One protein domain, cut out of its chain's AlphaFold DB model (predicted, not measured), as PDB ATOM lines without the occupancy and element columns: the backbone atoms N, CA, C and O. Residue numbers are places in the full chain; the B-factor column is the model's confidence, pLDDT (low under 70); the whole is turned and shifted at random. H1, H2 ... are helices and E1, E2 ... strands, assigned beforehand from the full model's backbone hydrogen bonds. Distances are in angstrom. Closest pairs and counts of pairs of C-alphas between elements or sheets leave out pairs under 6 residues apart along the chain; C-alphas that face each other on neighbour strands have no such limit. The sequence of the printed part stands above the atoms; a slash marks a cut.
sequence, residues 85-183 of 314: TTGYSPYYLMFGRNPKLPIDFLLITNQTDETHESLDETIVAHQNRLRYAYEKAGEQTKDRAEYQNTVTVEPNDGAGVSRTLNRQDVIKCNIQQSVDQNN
ATOM      1  N   THR A  85     -47.665  15.662  50.948       84.31
ATOM      2  CA  THR A  85     -47.594  14.714  49.823       84.31
ATOM      3  C   THR A  85     -47.475  15.437  48.486       84.31
ATOM      4  O   THR A  85     -46.769  14.966  47.605       84.31
ATOM      5  N   THR A  86     -48.181  16.556  48.337       86.06
ATOM      6  CA  THR A  86     -48.276  17.308  47.080       86.06
ATOM      7  C   THR A  86     -47.429  18.576  47.076       86.06
ATOM      8  O   THR A  86     -47.300  19.185  46.024       86.06
ATOM      9  N   GLY A  87     -46.954  19.043  48.235       89.12
ATOM     10  CA  GLY A  87     -46.219  20.305  48.416       89.12
ATOM     11  C   GLY A  87     -47.074  21.567  48.303       89.12
ATOM     12  O   GLY A  87     -46.726  22.602  48.856       89.12
ATOM     13  N   TYR A  88     -48.222  21.478  47.637       91.25
ATOM     14  CA  TYR A  88     -49.172  22.574  47.461       91.25
ATOM     15  C   TYR A  88     -50.395  22.439  48.372       91.25
ATOM     16  O   TYR A  88     -50.730  21.343  48.839       91.25
ATOM     17  N   SER A  89     -51.079  23.562  48.607       92.56
ATOM     18  CA  SER A  89     -52.380  23.574  49.275       92.56
ATOM     19  C   SER A  89     -53.497  23.169  48.298       92.56
ATOM     20  O   SER A  89     -53.428  23.504  47.109       92.56
ATOM     21  N   PRO A  90     -54.546  22.461  48.760       92.19
ATOM     22  CA  PRO A  90     -55.692  22.119  47.916       92.19
ATOM     23  C   PRO A  90     -56.340  23.342  47.254       92.19
ATOM     24  O   PRO A  90     -56.724  23.280  46.087       92.19
ATOM     25  N   TYR A  91     -56.411  24.469  47.971       93.12
ATOM     26  CA  TYR A  91     -56.934  25.725  47.437       93.12
ATOM     27  C   TYR A  91     -56.108  26.226  46.248       93.12
ATOM     28  O   TYR A  91     -56.670  26.608  45.223       93.12
ATOM     29  N   TYR A  92     -54.779  26.189  46.359       92.06
ATOM     30  CA  TYR A  92     -53.894  26.629  45.285       92.06
ATOM     31  C   TYR A  92     -54.008  25.735  44.047       92.06
ATOM     32  O   TYR A  92     -54.065  26.242  42.934       92.06
ATOM     33  N   LEU A  93     -54.108  24.414  44.225       91.56
ATOM     34  CA  LEU A  93     -54.292  23.492  43.098       91.56
ATOM     35  C   LEU A  93     -55.637  23.695  42.390       91.56
ATOM     36  O   LEU A  93     -55.708  23.535  41.180       91.56
ATOM     37  N   MET A  94     -56.689  24.071  43.121       90.56
ATOM     38  CA  MET A  94     -58.012  24.312  42.539       90.56
ATOM     39  C   MET A  94     -58.122  25.670  41.835       90.56
ATOM     40  O   MET A  94     -58.740  25.760  40.779       90.56
ATOM     41  N   PHE A  95     -57.557  26.727  42.426       88.81
ATOM     42  CA  PHE A  95     -57.775  28.107  41.979       88.81
ATOM     43  C   PHE A  95     -56.533  28.806  41.432       88.81
ATOM     44  O   PHE A  95     -56.640  29.972  41.079       88.81
ATOM     45  N   GLY A  96     -55.354  28.180  41.434       87.44
ATOM     46  CA  GLY A  96     -54.111  28.737  40.881       87.44
ATOM     47  C   GLY A  96     -53.588  29.992  41.580       87.44
ATOM     48  O   GLY A  96     -52.760  30.716  41.022       87.44
ATOM     49  N   ARG A  97     -54.102  30.287  42.778       86.94
ATOM     50  CA  ARG A  97     -53.774  31.469  43.576       86.94
ATOM     51  C   ARG A  97     -53.739  31.120  45.053       86.94
ATOM     52  O   ARG A  97     -54.439  30.208  45.498       86.94
ATOM     53  N   ASN A  98     -52.954  31.870  45.816       87.56
ATOM     54  CA  ASN A  98     -52.937  31.711  47.263       87.56
ATOM     55  C   ASN A  98     -54.233  32.275  47.877       87.56
ATOM     56  O   ASN A  98     -54.755  33.286  47.398       87.56
ATOM     57  N   PRO A  99     -54.788  31.608  48.899       86.38
ATOM     58  CA  PRO A  99     -55.967  32.097  49.603       86.38
ATOM     59  C   PRO A  99     -55.618  33.386  50.352       86.38
ATOM     60  O   PRO A  99     -54.604  33.432  51.036       86.38
ATOM     61  N   LYS A 100     -56.472  34.410  50.239       85.56
ATOM     62  CA  LYS A 100     -56.359  35.642  51.031       85.56
ATOM     63  C   LYS A 100     -57.101  35.442  52.353       85.56
ATOM     64  O   LYS A 100     -58.331  35.353  52.362       85.56
ATOM     65  N   LEU A 101     -56.369  35.313  53.452       86.94
ATOM     66  CA  LEU A 101     -56.909  35.159  54.801       86.94
ATOM     67  C   LEU A 101     -57.103  36.527  55.477       86.94
ATOM     68  O   LEU A 101     -56.380  37.469  55.164       86.94
ATOM     69  N   PRO A 102     -58.004  36.647  56.472       84.50
ATOM     70  CA  PRO A 102     -58.150  37.871  57.269       84.50
ATOM     71  C   PRO A 102     -56.832  38.371  57.878       84.50
ATOM     72  O   PRO A 102     -56.607  39.573  57.974       84.50
ATOM     73  N   ILE A 103     -55.939  37.448  58.247       84.12
ATOM     74  CA  ILE A 103     -54.616  37.785  58.776       84.12
ATOM     75  C   ILE A 103     -53.696  38.417  57.724       84.12
ATOM     76  O   ILE A 103     -52.899  39.280  58.071       84.12
ATOM     77  N   ASP A 104     -53.855  38.086  56.442       83.44
ATOM     78  CA  ASP A 104     -53.033  38.653  55.365       83.44
ATOM     79  C   ASP A 104     -53.342  40.140  55.138       83.44
ATOM     80  O   ASP A 104     -52.456  40.905  54.751       83.44
ATOM     81  N   PHE A 105     -54.583  40.554  55.427       79.94
ATOM     82  CA  PHE A 105     -54.988  41.962  55.432       79.94
ATOM     83  C   PHE A 105     -54.382  42.723  56.615       79.94
ATOM     84  O   PHE A 105     -53.955  43.863  56.452       79.94
ATOM     85  N   LEU A 106     -54.317  42.095  57.795       81.81
ATOM     86  CA  LEU A 106     -53.692  42.690  58.981       81.81
ATOM     87  C   LEU A 106     -52.172  42.816  58.830       81.81
ATOM     88  O   LEU A 106     -51.580  43.757  59.347       81.81
ATOM     89  N   LEU A 107     -51.548  41.880  58.114       80.81
ATOM     90  CA  LEU A 107     -50.103  41.844  57.898       80.81
ATOM     91  C   LEU A 107     -49.614  42.777  56.777       80.81
ATOM     92  O   LEU A 107     -48.417  42.766  56.509       80.81
ATOM     93  N   ILE A 108     -50.499  43.562  56.136       68.00
ATOM     94  CA  ILE A 108     -50.214  44.420  54.963       68.00
ATOM     95  C   ILE A 108     -49.204  43.723  54.045       68.00
ATOM     96  O   ILE A 108     -48.091  44.193  53.802       68.00
ATOM     97  N   THR A 109     -49.550  42.516  53.600       61.47
ATOM     98  CA  THR A 109     -48.686  41.830  52.648       61.47
ATOM     99  C   THR A 109     -48.809  42.566  51.319       61.47
ATOM    100  O   THR A 109     -49.831  42.484  50.642       61.47
ATOM    101  N   ASN A 110     -47.765  43.318  50.958       54.38
ATOM    102  CA  ASN A 110     -47.565  43.870  49.620       54.38
ATOM    103  C   ASN A 110     -47.316  42.707  48.647       54.38
ATOM    104  O   ASN A 110     -46.222  42.550  48.110       54.38
ATOM    105  N   GLN A 111     -48.302  41.829  48.461       58.31
ATOM    106  CA  GLN A 111     -48.332  40.987  47.280       58.31
ATOM    107  C   GLN A 111     -48.599  41.961  46.145       58.31
ATOM    108  O   GLN A 111     -49.711  42.462  46.001       58.31
ATOM    109  N   THR A 112     -47.539  42.313  45.421       55.34
ATOM    110  CA  THR A 112     -47.643  42.989  44.138       55.34
ATOM    111  C   THR A 112     -48.596  42.150  43.306       55.34
ATOM    112  O   THR A 112     -48.233  41.047  42.890       55.34
ATOM    113  N   ASP A 113     -49.832  42.619  43.136       59.50
ATOM    114  CA  ASP A 113     -50.691  42.098  42.087       59.50
ATOM    115  C   ASP A 113     -49.840  42.207  40.815       59.50
ATOM    116  O   ASP A 113     -49.390  43.301  40.466       59.50
ATOM    117  N   GLU A 114     -49.484  41.065  40.218       58.53
ATOM    118  CA  GLU A 114     -48.780  41.043  38.940       58.53
ATOM    119  C   GLU A 114     -49.639  41.868  37.982       58.53
ATOM    120  O   GLU A 114     -50.738  41.458  37.602       58.53
ATOM    121  N   THR A 115     -49.185  43.080  37.683       57.66
ATOM    122  CA  THR A 115     -49.861  43.997  36.777       57.66
ATOM    123  C   THR A 115     -49.568  43.493  35.377       57.66
ATOM    124  O   THR A 115     -48.625  43.911  34.722       57.66
ATOM    125  N   HIS A 116     -50.341  42.499  34.952       58.06
ATOM    126  CA  HIS A 116     -50.375  42.095  33.556       58.06
ATOM    127  C   HIS A 116     -51.024  43.240  32.774       58.06
ATOM    128  O   HIS A 116     -52.117  43.691  33.124       58.06
ATOM    129  N   GLU A 117     -50.335  43.736  31.747       65.94
ATOM    130  CA  GLU A 117     -50.786  44.882  30.944       65.94
ATOM    131  C   GLU A 117     -52.066  44.550  30.155       65.94
ATOM    132  O   GLU A 117     -52.837  45.447  29.807       65.94
ATOM    133  N   SER A 118     -52.336  43.255  29.936       82.25
ATOM    134  CA  SER A 118     -53.507  42.739  29.227       82.25
ATOM    135  C   SER A 118     -54.206  41.576  29.956       82.25
ATOM    136  O   SER A 118     -53.589  40.720  30.601       82.25
ATOM    137  N   LEU A 119     -55.534  41.510  29.807       81.50
ATOM    138  CA  LEU A 119     -56.371  40.424  30.335       81.50
ATOM    139  C   LEU A 119     -55.972  39.059  29.748       81.50
ATOM    140  O   LEU A 119     -55.941  38.065  30.477       81.50
ATOM    141  N   ASP A 120     -55.628  39.020  28.459       85.75
ATOM    142  CA  ASP A 120     -55.250  37.784  27.766       85.75
ATOM    143  C   ASP A 120     -53.943  37.205  28.323       85.75
ATOM    144  O   ASP A 120     -53.844  36.001  28.571       85.75
ATOM    145  N   GLU A 121     -52.967  38.065  28.620       85.38
ATOM    146  CA  GLU A 121     -51.700  37.664  29.244       85.38
ATOM    147  C   GLU A 121     -51.923  37.094  30.647       85.38
ATOM    148  O   GLU A 121     -51.359  36.053  30.993       85.38
ATOM    149  N   THR A 122     -52.831  37.699  31.421       84.00
ATOM    150  CA  THR A 122     -53.194  37.216  32.762       84.00
ATOM    151  C   THR A 122     -53.765  35.797  32.715       84.00
ATOM    152  O   THR A 122     -53.407  34.947  33.536       84.00
ATOM    153  N   ILE A 123     -54.662  35.520  31.762       88.88
ATOM    154  CA  ILE A 123     -55.314  34.209  31.622       88.88
ATOM    155  C   ILE A 123     -54.286  33.144  31.238       88.88
ATOM    156  O   ILE A 123     -54.254  32.071  31.847       88.88
ATOM    157  N   VAL A 124     -53.416  33.442  30.269       89.25
ATOM    158  CA  VAL A 124     -52.361  32.518  29.830       89.25
ATOM    159  C   VAL A 124     -51.366  32.252  30.962       89.25
ATOM    160  O   VAL A 124     -51.048  31.093  31.246       89.25
ATOM    161  N   ALA A 125     -50.925  33.292  31.675       87.81
ATOM    162  CA  ALA A 125     -50.042  33.154  32.833       87.81
ATOM    163  C   ALA A 125     -50.683  32.299  33.936       87.81
ATOM    164  O   ALA A 125     -50.035  31.415  34.505       87.81
ATOM    165  N   HIS A 126     -51.975  32.502  34.201       88.50
ATOM    166  CA  HIS A 126     -52.730  31.723  35.176       88.50
ATOM    167  C   HIS A 126     -52.810  30.233  34.811       88.50
ATOM    168  O   HIS A 126     -52.537  29.371  35.652       88.50
ATOM    169  N   GLN A 127     -53.132  29.919  33.554       90.94
ATOM    170  CA  GLN A 127     -53.187  28.542  33.055       90.94
ATOM    171  C   GLN A 127     -51.821  27.853  33.133       90.94
ATOM    172  O   GLN A 127     -51.728  26.714  33.598       90.94
ATOM    173  N   ASN A 128     -50.755  28.553  32.741       91.06
ATOM    174  CA  ASN A 128     -49.390  28.035  32.813       91.06
ATOM    175  C   ASN A 128     -48.966  27.763  34.261       91.06
ATOM    176  O   ASN A 128     -48.413  26.699  34.549       91.06
ATOM    177  N   ARG A 129     -49.289  28.669  35.192       89.81
ATOM    178  CA  ARG A 129     -49.022  28.494  36.627       89.81
ATOM    179  C   ARG A 129     -49.739  27.272  37.197       89.81
ATOM    180  O   ARG A 129     -49.122  26.491  37.919       89.81
ATOM    181  N   LEU A 130     -51.016  27.085  36.861       92.44
ATOM    182  CA  LEU A 130     -51.783  25.903  37.265       92.44
ATOM    183  C   LEU A 130     -51.172  24.620  36.702       92.44
ATOM    184  O   LEU A 130     -50.950  23.669  37.450       92.44
ATOM    185  N   ARG A 131     -50.852  24.599  35.405       92.62
ATOM    186  CA  ARG A 131     -50.242  23.437  34.748       92.62
ATOM    187  C   ARG A 131     -48.926  23.042  35.415       92.62
ATOM    188  O   ARG A 131     -48.748  21.875  35.757       92.62
ATOM    189  N   TYR A 132     -48.061  24.020  35.669       92.81
ATOM    190  CA  TYR A 132     -46.803  23.823  36.385       92.81
ATOM    191  C   TYR A 132     -47.023  23.281  37.804       92.81
ATOM    192  O   TYR A 132     -46.360  22.333  38.227       92.81
ATOM    193  N   ALA A 133     -47.987  23.838  38.542       92.38
ATOM    194  CA  ALA A 133     -48.310  23.383  39.891       92.38
ATOM    195  C   ALA A 133     -48.774  21.919  39.916       92.38
ATOM    196  O   ALA A 133     -48.333  21.150  40.769       92.38
ATOM    197  N   TYR A 134     -49.626  21.517  38.970       92.88
ATOM    198  CA  TYR A 134     -50.090  20.134  38.843       92.88
ATOM    199  C   TYR A 134     -48.969  19.166  38.468       92.88
ATOM    200  O   TYR A 134     -48.898  18.074  39.036       92.88
ATOM    201  N   GLU A 135     -48.092  19.559  37.545       93.38
ATOM    202  CA  GLU A 135     -46.920  18.769  37.162       93.38
ATOM    203  C   GLU A 135     -46.013  18.530  38.371       93.38
ATOM    204  O   GLU A 135     -45.761  17.381  38.739       93.38
ATOM    205  N   LYS A 136     -45.643  19.601  39.083       93.00
ATOM    206  CA  LYS A 136     -44.807  19.518  40.288       93.00
ATOM    207  C   LYS A 136     -45.468  18.738  41.420       93.00
ATOM    208  O   LYS A 136     -44.806  17.938  42.076       93.00
ATOM    209  N   ALA A 137     -46.768  18.919  41.646       91.94
ATOM    210  CA  ALA A 137     -47.506  18.138  42.637       91.94
ATOM    211  C   ALA A 137     -47.524  16.641  42.282       91.94
ATOM    212  O   ALA A 137     -47.453  15.782  43.168       91.94
ATOM    213  N   GLY A 138     -47.622  16.322  40.989       90.75
ATOM    214  CA  GLY A 138     -47.568  14.962  40.466       90.75
ATOM    215  C   GLY A 138     -46.200  14.311  40.654       90.75
ATOM    216  O   GLY A 138     -46.145  13.173  41.118       90.75
ATOM    217  N   GLU A 139     -45.119  15.029  40.341       90.94
ATOM    218  CA  GLU A 139     -43.733  14.608  40.599       90.94
ATOM    219  C   GLU A 139     -43.518  14.324  42.086       90.94
ATOM    220  O   GLU A 139     -43.224  13.190  42.450       90.94
ATOM    221  N   GLN A 140     -43.826  15.283  42.963       89.19
ATOM    222  CA  GLN A 140     -43.656  15.091  44.406       89.19
ATOM    223  C   GLN A 140     -44.458  13.911  44.950       89.19
ATOM    224  O   GLN A 140     -43.980  13.179  45.813       89.19
ATOM    225  N   THR A 141     -45.672  13.690  44.441       86.56
ATOM    226  CA  THR A 141     -46.482  12.542  44.861       86.56
ATOM    227  C   THR A 141     -45.819  11.220  44.463       86.56
ATOM    228  O   THR A 141     -45.872  10.264  45.242       86.56
ATOM    229  N   LYS A 142     -45.194  11.153  43.278       86.75
ATOM    230  CA  LYS A 142     -44.435   9.981  42.818       86.75
ATOM    231  C   LYS A 142     -43.179   9.788  43.658       86.75
ATOM    232  O   LYS A 142     -43.032   8.719  44.239       86.75
ATOM    233  N   ASP A 143     -42.372  10.829  43.833       86.50
ATOM    234  CA  ASP A 143     -41.140  10.783  44.628       86.50
ATOM    235  C   ASP A 143     -41.429  10.347  46.071       86.50
ATOM    236  O   ASP A 143     -40.741   9.505  46.647       86.50
ATOM    237  N   ARG A 144     -42.516  10.859  46.666       81.88
ATOM    238  CA  ARG A 144     -42.967  10.475  48.011       81.88
ATOM    239  C   ARG A 144     -43.407   9.012  48.066       81.88
ATOM    240  O   ARG A 144     -43.178   8.351  49.080       81.88
ATOM    241  N   ALA A 145     -44.069   8.516  47.022       81.19
ATOM    242  CA  ALA A 145     -44.488   7.122  46.927       81.19
ATOM    243  C   ALA A 145     -43.286   6.183  46.746       81.19
ATOM    244  O   ALA A 145     -43.234   5.134  47.389       81.19
ATOM    245  N   GLU A 146     -42.306   6.578  45.935       79.25
ATOM    246  CA  GLU A 146     -41.046   5.858  45.745       79.25
ATOM    247  C   GLU A 146     -40.242   5.813  47.042       79.25
ATOM    248  O   GLU A 146     -39.879   4.728  47.493       79.25
ATOM    249  N   TYR A 147     -40.080   6.952  47.722       77.25
ATOM    250  CA  TYR A 147     -39.410   7.025  49.020       77.25
ATOM    251  C   TYR A 147     -40.068   6.111  50.065       77.25
ATOM    252  O   TYR A 147     -39.381   5.359  50.752       77.25
ATOM    253  N   GLN A 148     -41.404   6.088  50.150       73.50
ATOM    254  CA  GLN A 148     -42.133   5.172  51.050       73.50
ATOM    255  C   GLN A 148     -41.920   3.686  50.723       73.50
ATOM    256  O   GLN A 148     -42.146   2.817  51.578       73.50
ATOM    257  N   ASN A 149     -41.505   3.387  49.492       72.19
ATOM    258  CA  ASN A 149     -41.159   2.051  49.039       72.19
ATOM    259  C   ASN A 149     -39.663   1.728  49.220       72.19
ATOM    260  O   ASN A 149     -39.248   0.623  48.891       72.19
ATOM    261  N   THR A 150     -38.858   2.638  49.772       73.62
ATOM    262  CA  THR A 150     -37.458   2.383  50.144       73.62
ATOM    263  C   THR A 150     -37.311   2.115  51.645       73.62
ATOM    264  O   THR A 150     -38.126   2.549  52.459       73.62
ATOM    265  N   VAL A 151     -36.292   1.344  52.016       71.12
ATOM    266  CA  VAL A 151     -35.847   1.093  53.393       71.12
ATOM    267  C   VAL A 151     -34.368   1.439  53.456       71.12
ATOM    268  O   VAL A 151     -33.568   0.915  52.683       71.12
ATOM    269  N   THR A 152     -34.003   2.306  54.389       68.44
ATOM    270  CA  THR A 152     -32.615   2.503  54.800       68.44
ATOM    271  C   THR A 152     -32.213   1.350  55.710       68.44
ATOM    272  O   THR A 152     -32.801   1.166  56.777       68.44
ATOM    273  N   VAL A 153     -31.257   0.543  55.259       66.44
ATOM    274  CA  VAL A 153     -30.663  -0.535  56.049       66.44
ATOM    275  C   VAL A 153     -29.385   0.006  56.669       66.44
ATOM    276  O   VAL A 153     -28.442   0.368  55.958       66.44
ATOM    277  N   GLU A 154     -29.381   0.072  57.996       65.88
ATOM    278  CA  GLU A 154     -28.184   0.371  58.771       65.88
ATOM    279  C   GLU A 154     -27.342  -0.908  58.915       65.88
ATOM    280  O   GLU A 154     -27.902  -1.987  59.132       65.88
ATOM    281  N   PRO A 155     -26.013  -0.830  58.769       62.16
ATOM    282  CA  PRO A 155     -25.144  -1.982  58.947       62.16
ATOM    283  C   PRO A 155     -25.075  -2.391  60.423       62.16
ATOM    284  O   PRO A 155     -24.864  -1.555  61.299       62.16
ATOM    285  N   ASN A 156     -25.200  -3.695  60.682       58.62
ATOM    286  CA  ASN A 156     -25.218  -4.271  62.034       58.62
ATOM    287  C   ASN A 156     -23.933  -4.004  62.838       58.62
ATOM    288  O   ASN A 156     -23.966  -4.012  64.065       58.62
ATOM    289  N   ASP A 157     -22.824  -3.725  62.154       60.88
ATOM    290  CA  ASP A 157     -21.488  -3.684  62.754       60.88
ATOM    291  C   ASP A 157     -21.026  -2.249  63.083       60.88
ATOM    292  O   ASP A 157     -19.871  -2.028  63.442       60.88
ATOM    293  N   GLY A 158     -21.896  -1.244  62.912       55.91
ATOM    294  CA  GLY A 158     -21.631   0.168  63.239       55.91
ATOM    295  C   GLY A 158     -20.551   0.873  62.398       55.91
ATOM    296  O   GLY A 158     -20.407   2.087  62.494       55.91
ATOM    297  N   ALA A 159     -19.815   0.140  61.557       53.22
ATOM    298  CA  ALA A 159     -18.707   0.642  60.737       53.22
ATOM    299  C   ALA A 159     -19.011   0.683  59.223       53.22
ATOM    300  O   ALA A 159     -18.126   0.969  58.418       53.22
ATOM    301  N   GLY A 160     -20.245   0.376  58.812       56.66
ATOM    302  CA  GLY A 160     -20.651   0.368  57.403       56.66
ATOM    303  C   GLY A 160     -21.394   1.637  56.968       56.66
ATOM    304  O   GLY A 160     -21.941   2.374  57.782       56.66
ATOM    305  N   VAL A 161     -21.472   1.858  55.654       58.84
ATOM    306  CA  VAL A 161     -22.284   2.930  55.054       58.84
ATOM    307  C   VAL A 161     -23.743   2.482  54.955       58.84
ATOM    308  O   VAL A 161     -24.020   1.439  54.356       58.84
ATOM    309  N   SER A 162     -24.667   3.280  55.494       56.62
ATOM    310  CA  SER A 162     -26.115   3.067  55.388       56.62
ATOM    311  C   SER A 162     -26.542   3.012  53.919       56.62
ATOM    312  O   SER A 162     -26.214   3.898  53.124       56.62
ATOM    313  N   ARG A 163     -27.272   1.961  53.529       63.94
ATOM    314  CA  ARG A 163     -27.733   1.772  52.141       63.94
ATOM    315  C   ARG A 163     -29.242   1.942  52.068       63.94
ATOM    316  O   ARG A 163     -29.980   1.311  52.816       63.94
ATOM    317  N   THR A 164     -29.705   2.767  51.131       65.12
ATOM    318  CA  THR A 164     -31.136   2.893  50.827       65.12
ATOM    319  C   THR A 164     -31.492   1.876  49.750       65.12
ATOM    320  O   THR A 164     -30.996   1.969  48.631       65.12
ATOM    321  N   LEU A 165     -32.315   0.886  50.090       65.12
ATOM    322  CA  LEU A 165     -32.709  -0.209  49.199       65.12
ATOM    323  C   LEU A 165     -34.222  -0.204  48.982       65.12
ATOM    324  O   LEU A 165     -34.987   0.217  49.848       65.12
ATOM    325  N   ASN A 166     -34.687  -0.689  47.832       72.25
ATOM    326  CA  ASN A 166     -36.119  -0.851  47.595       72.25
ATOM    327  C   ASN A 166     -36.670  -1.972  48.493       72.25
ATOM    328  O   ASN A 166     -36.077  -3.045  48.598       72.25
ATOM    329  N   ARG A 167     -37.834  -1.755  49.113       66.56
ATOM    330  CA  ARG A 167     -38.516  -2.742  49.964       66.56
ATOM    331  C   ARG A 167     -38.694  -4.085  49.282       66.56
ATOM    332  O   ARG A 167     -38.549  -5.110  49.938       66.56
ATOM    333  N   GLN A 168     -39.021  -4.092  47.991       69.38
ATOM    334  CA  GLN A 168     -39.216  -5.339  47.254       69.38
ATOM    335  C   GLN A 168     -37.915  -6.128  47.116       69.38
ATOM    336  O   GLN A 168     -37.943  -7.353  47.203       69.38
ATOM    337  N   ASP A 169     -36.790  -5.438  46.960       67.00
ATOM    338  CA  ASP A 169     -35.481  -6.069  46.829       67.00
ATOM    339  C   ASP A 169     -34.982  -6.577  48.184       67.00
ATOM    340  O   ASP A 169     -34.489  -7.697  48.260       67.00
ATOM    341  N   VAL A 170     -35.234  -5.843  49.276       66.38
ATOM    342  CA  VAL A 170     -34.966  -6.329  50.644       66.38
ATOM    343  C   VAL A 170     -35.787  -7.585  50.954       66.38
ATOM    344  O   VAL A 170     -35.252  -8.559  51.474       66.38
ATOM    345  N   ILE A 171     -37.078  -7.604  50.600       68.00
ATOM    346  CA  ILE A 171     -37.932  -8.787  50.794       68.00
ATOM    347  C   ILE A 171     -37.406  -9.973  49.976       68.00
ATOM    348  O   ILE A 171     -37.334 -11.079  50.503       68.00
ATOM    349  N   LYS A 172     -37.010  -9.757  48.716       69.62
ATOM    350  CA  LYS A 172     -36.413 -10.810  47.881       69.62
ATOM    351  C   LYS A 172     -35.100 -11.330  48.460       69.62
ATOM    352  O   LYS A 172     -34.930 -12.541  48.511       69.62
ATOM    353  N   CYS A 173     -34.208 -10.453  48.923       63.34
ATOM    354  CA  CYS A 173     -32.956 -10.855  49.566       63.34
ATOM    355  C   CYS A 173     -33.205 -11.680  50.833       63.34
ATOM    356  O   CYS A 173     -32.575 -12.718  50.998       63.34
ATOM    357  N   ASN A 174     -34.158 -11.280  51.680       63.44
ATOM    358  CA  ASN A 174     -34.509 -12.048  52.879       63.44
ATOM    359  C   ASN A 174     -35.111 -13.417  52.534       63.44
ATOM    360  O   ASN A 174     -34.798 -14.407  53.188       63.44
ATOM    361  N   ILE A 175     -35.955 -13.490  51.497       63.97
ATOM    362  CA  ILE A 175     -36.492 -14.767  51.010       63.97
ATOM    363  C   ILE A 175     -35.352 -15.645  50.483       63.97
ATOM    364  O   ILE A 175     -35.287 -16.814  50.848       63.97
ATOM    365  N   GLN A 176     -34.428 -15.098  49.692       61.75
ATOM    366  CA  GLN A 176     -33.293 -15.857  49.166       61.75
ATOM    367  C   GLN A 176     -32.398 -16.389  50.292       61.75
ATOM    368  O   GLN A 176     -32.118 -17.578  50.315       61.75
ATOM    369  N   GLN A 177     -32.058 -15.563  51.286       61.72
ATOM    370  CA  GLN A 177     -31.292 -15.999  52.460       61.72
ATOM    371  C   GLN A 177     -31.996 -17.118  53.238       61.72
ATOM    372  O   GLN A 177     -31.343 -18.059  53.674       61.72
ATOM    373  N   SER A 178     -33.327 -17.055  53.370       56.59
ATOM    374  CA  SER A 178     -34.093 -18.134  54.005       56.59
ATOM    375  C   SER A 178     -34.122 -19.420  53.168       56.59
ATOM    376  O   SER A 178     -34.112 -20.510  53.722       56.59
ATOM    377  N   VAL A 179     -34.120 -19.316  51.835       58.25
ATOM    378  CA  VAL A 179     -34.045 -20.473  50.925       58.25
ATOM    379  C   VAL A 179     -32.648 -21.094  50.941       58.25
ATOM    380  O   VAL A 179     -32.531 -22.315  50.922       58.25
ATOM    381  N   ASP A 180     -31.600 -20.277  51.027       53.44
ATOM    382  CA  ASP A 180     -30.214 -20.739  51.085       53.44
ATOM    383  C   ASP A 180     -29.909 -21.441  52.423       53.44
ATOM    384  O   ASP A 180     -29.231 -22.464  52.420       53.44
ATOM    385  N   GLN A 181     -30.484 -20.969  53.538       55.78
ATOM    386  CA  GLN A 181     -30.448 -21.661  54.840       55.78
ATOM    387  C   GLN A 181     -31.223 -22.988  54.811       55.78
ATOM    388  O   GLN A 181     -30.728 -24.013  55.265       55.78
ATOM    389  N   ASN A 182     -32.404 -23.011  54.189       49.44
ATOM    390  CA  ASN A 182     -33.185 -24.245  54.060       49.44
ATOM    391  C   ASN A 182     -32.524 -25.288  53.135       49.44
ATOM    392  O   ASN A 182     -32.789 -26.478  53.274       49.44
ATOM    393  N   ASN A 183     -31.670 -24.868  52.193       46.34
ATOM    394  CA  ASN A 183     -30.917 -25.779  51.324       46.34
ATOM    395  C   ASN A 183     -29.617 -26.295  51.965       46.34
ATOM    396  O   ASN A 183     -29.119 -27.331  51.528       46.34
TER     397      ASN A 183
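AT A GLANCE: This is residues 85 to 183 of the 314 residues of the protein "Integrase catalytic domain-containing protein" of Mytilus coruscus (UniProt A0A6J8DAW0). Picture a long, thin rod made by two helices nearly in line, H3 and then H4, with the small strand hairpin E1 and E2 set between them where the one ends and the other begins. Short H1 packs on H3 at residues 130 to 134, and between H1 and the first residue of H3 the backbone makes a wide, open loop whose far end, residues 101 to 108 with H2 among them, sticks out; residues 171 to 183 of H4 stick out as the far end of the rod. The printed part has 99 residues, with four named helices and two named strands in the order H1, H2, H3, E1, E2, H4, and the two strands form one antiparallel sheet in the order E1, E2. The class is mostly helix, with 58 of the 66 residues in named elements held by helices. The whole is extended, with a radius of gyration of the C-alphas of 23.9 A, and its C-alphas span 75 by 30 by 21 A.

HOW THE PARTS SIT: Start at Thr 85 and read on to H1, residues 90 to 95. It touches H3, residues 119 to 148, at a shallow tilt of 25 degrees, and the two run opposite ways. Their closest C-alphas are those of Leu 93 and Ala 133, 6.8 A apart, and H3 touches H1 with residues 130 to 134 alone. Next look at H2, residues 102 to 106, which touches no helix; residues 101 to 108, of which 102 to 106 belong to H2, stand free. Past H3, a tight link leads into the hairpin of E1, residues 150 to 153, and E2, residues 163 to 166. These strands are antiparallel, with 145 degrees between their directions. The C-alphas of Thr 150 and Asn 166 face each other at 4.3 A; N 151 and O 165 are within hydrogen-bond range at 2.8 A, as are N 153 and O 163 at 2.9 A. H3 and E2 are near each other, with 5 pairs of C-alphas within 10 A. A tight link joins E2 to H4, residues 167 to 183. The closest C-alphas of E1 and H4 are those of Thr 150 and Arg 167, 5.2 A apart. H3 and H4 are apart. In H1, H2, H3 and H4 every O i to N i+4 pair is within hydrogen-bond range.

IN THESE COORDINATES: Find C-alpha 90 at (-55.692, 22.119, 47.916), where H1 begins; it ends at Phe 95. H2 runs from Pro 102 to Leu 106. Then find C-alpha 119 at (-56.371, 40.424, 30.335); from there H3 runs 43.3 A to C-alpha 148 at (-42.133, 5.172, 51.050), and it is the longest helix, with 30 residues. E1 follows from Thr 150 to Val 153, and E2 from Arg 163 to Asn 166, with 4 residues each. H4 begins at Arg 167 and runs 24.3 A to C-alpha 183 at (-30.917, -25.779, 51.324).

THE WHOLE: Look for the two C-alphas farthest apart at Glu 117 and Asn 183, 76.2 A from each other; the outline is a rod. The body without the stretches that stand free has 78 residues and spans 65 by 27 by 19 A. The link from H2 to H3, residues 107 to 118, is long, while those from H1 to H2 and from E1 to E2 are short. The printed part has no cut. In the B-factor column the mean pLDDT of the printed part is 75.8, and you will find values under 70 at residues 108 to 117, 152 to 165 and 167 to 183.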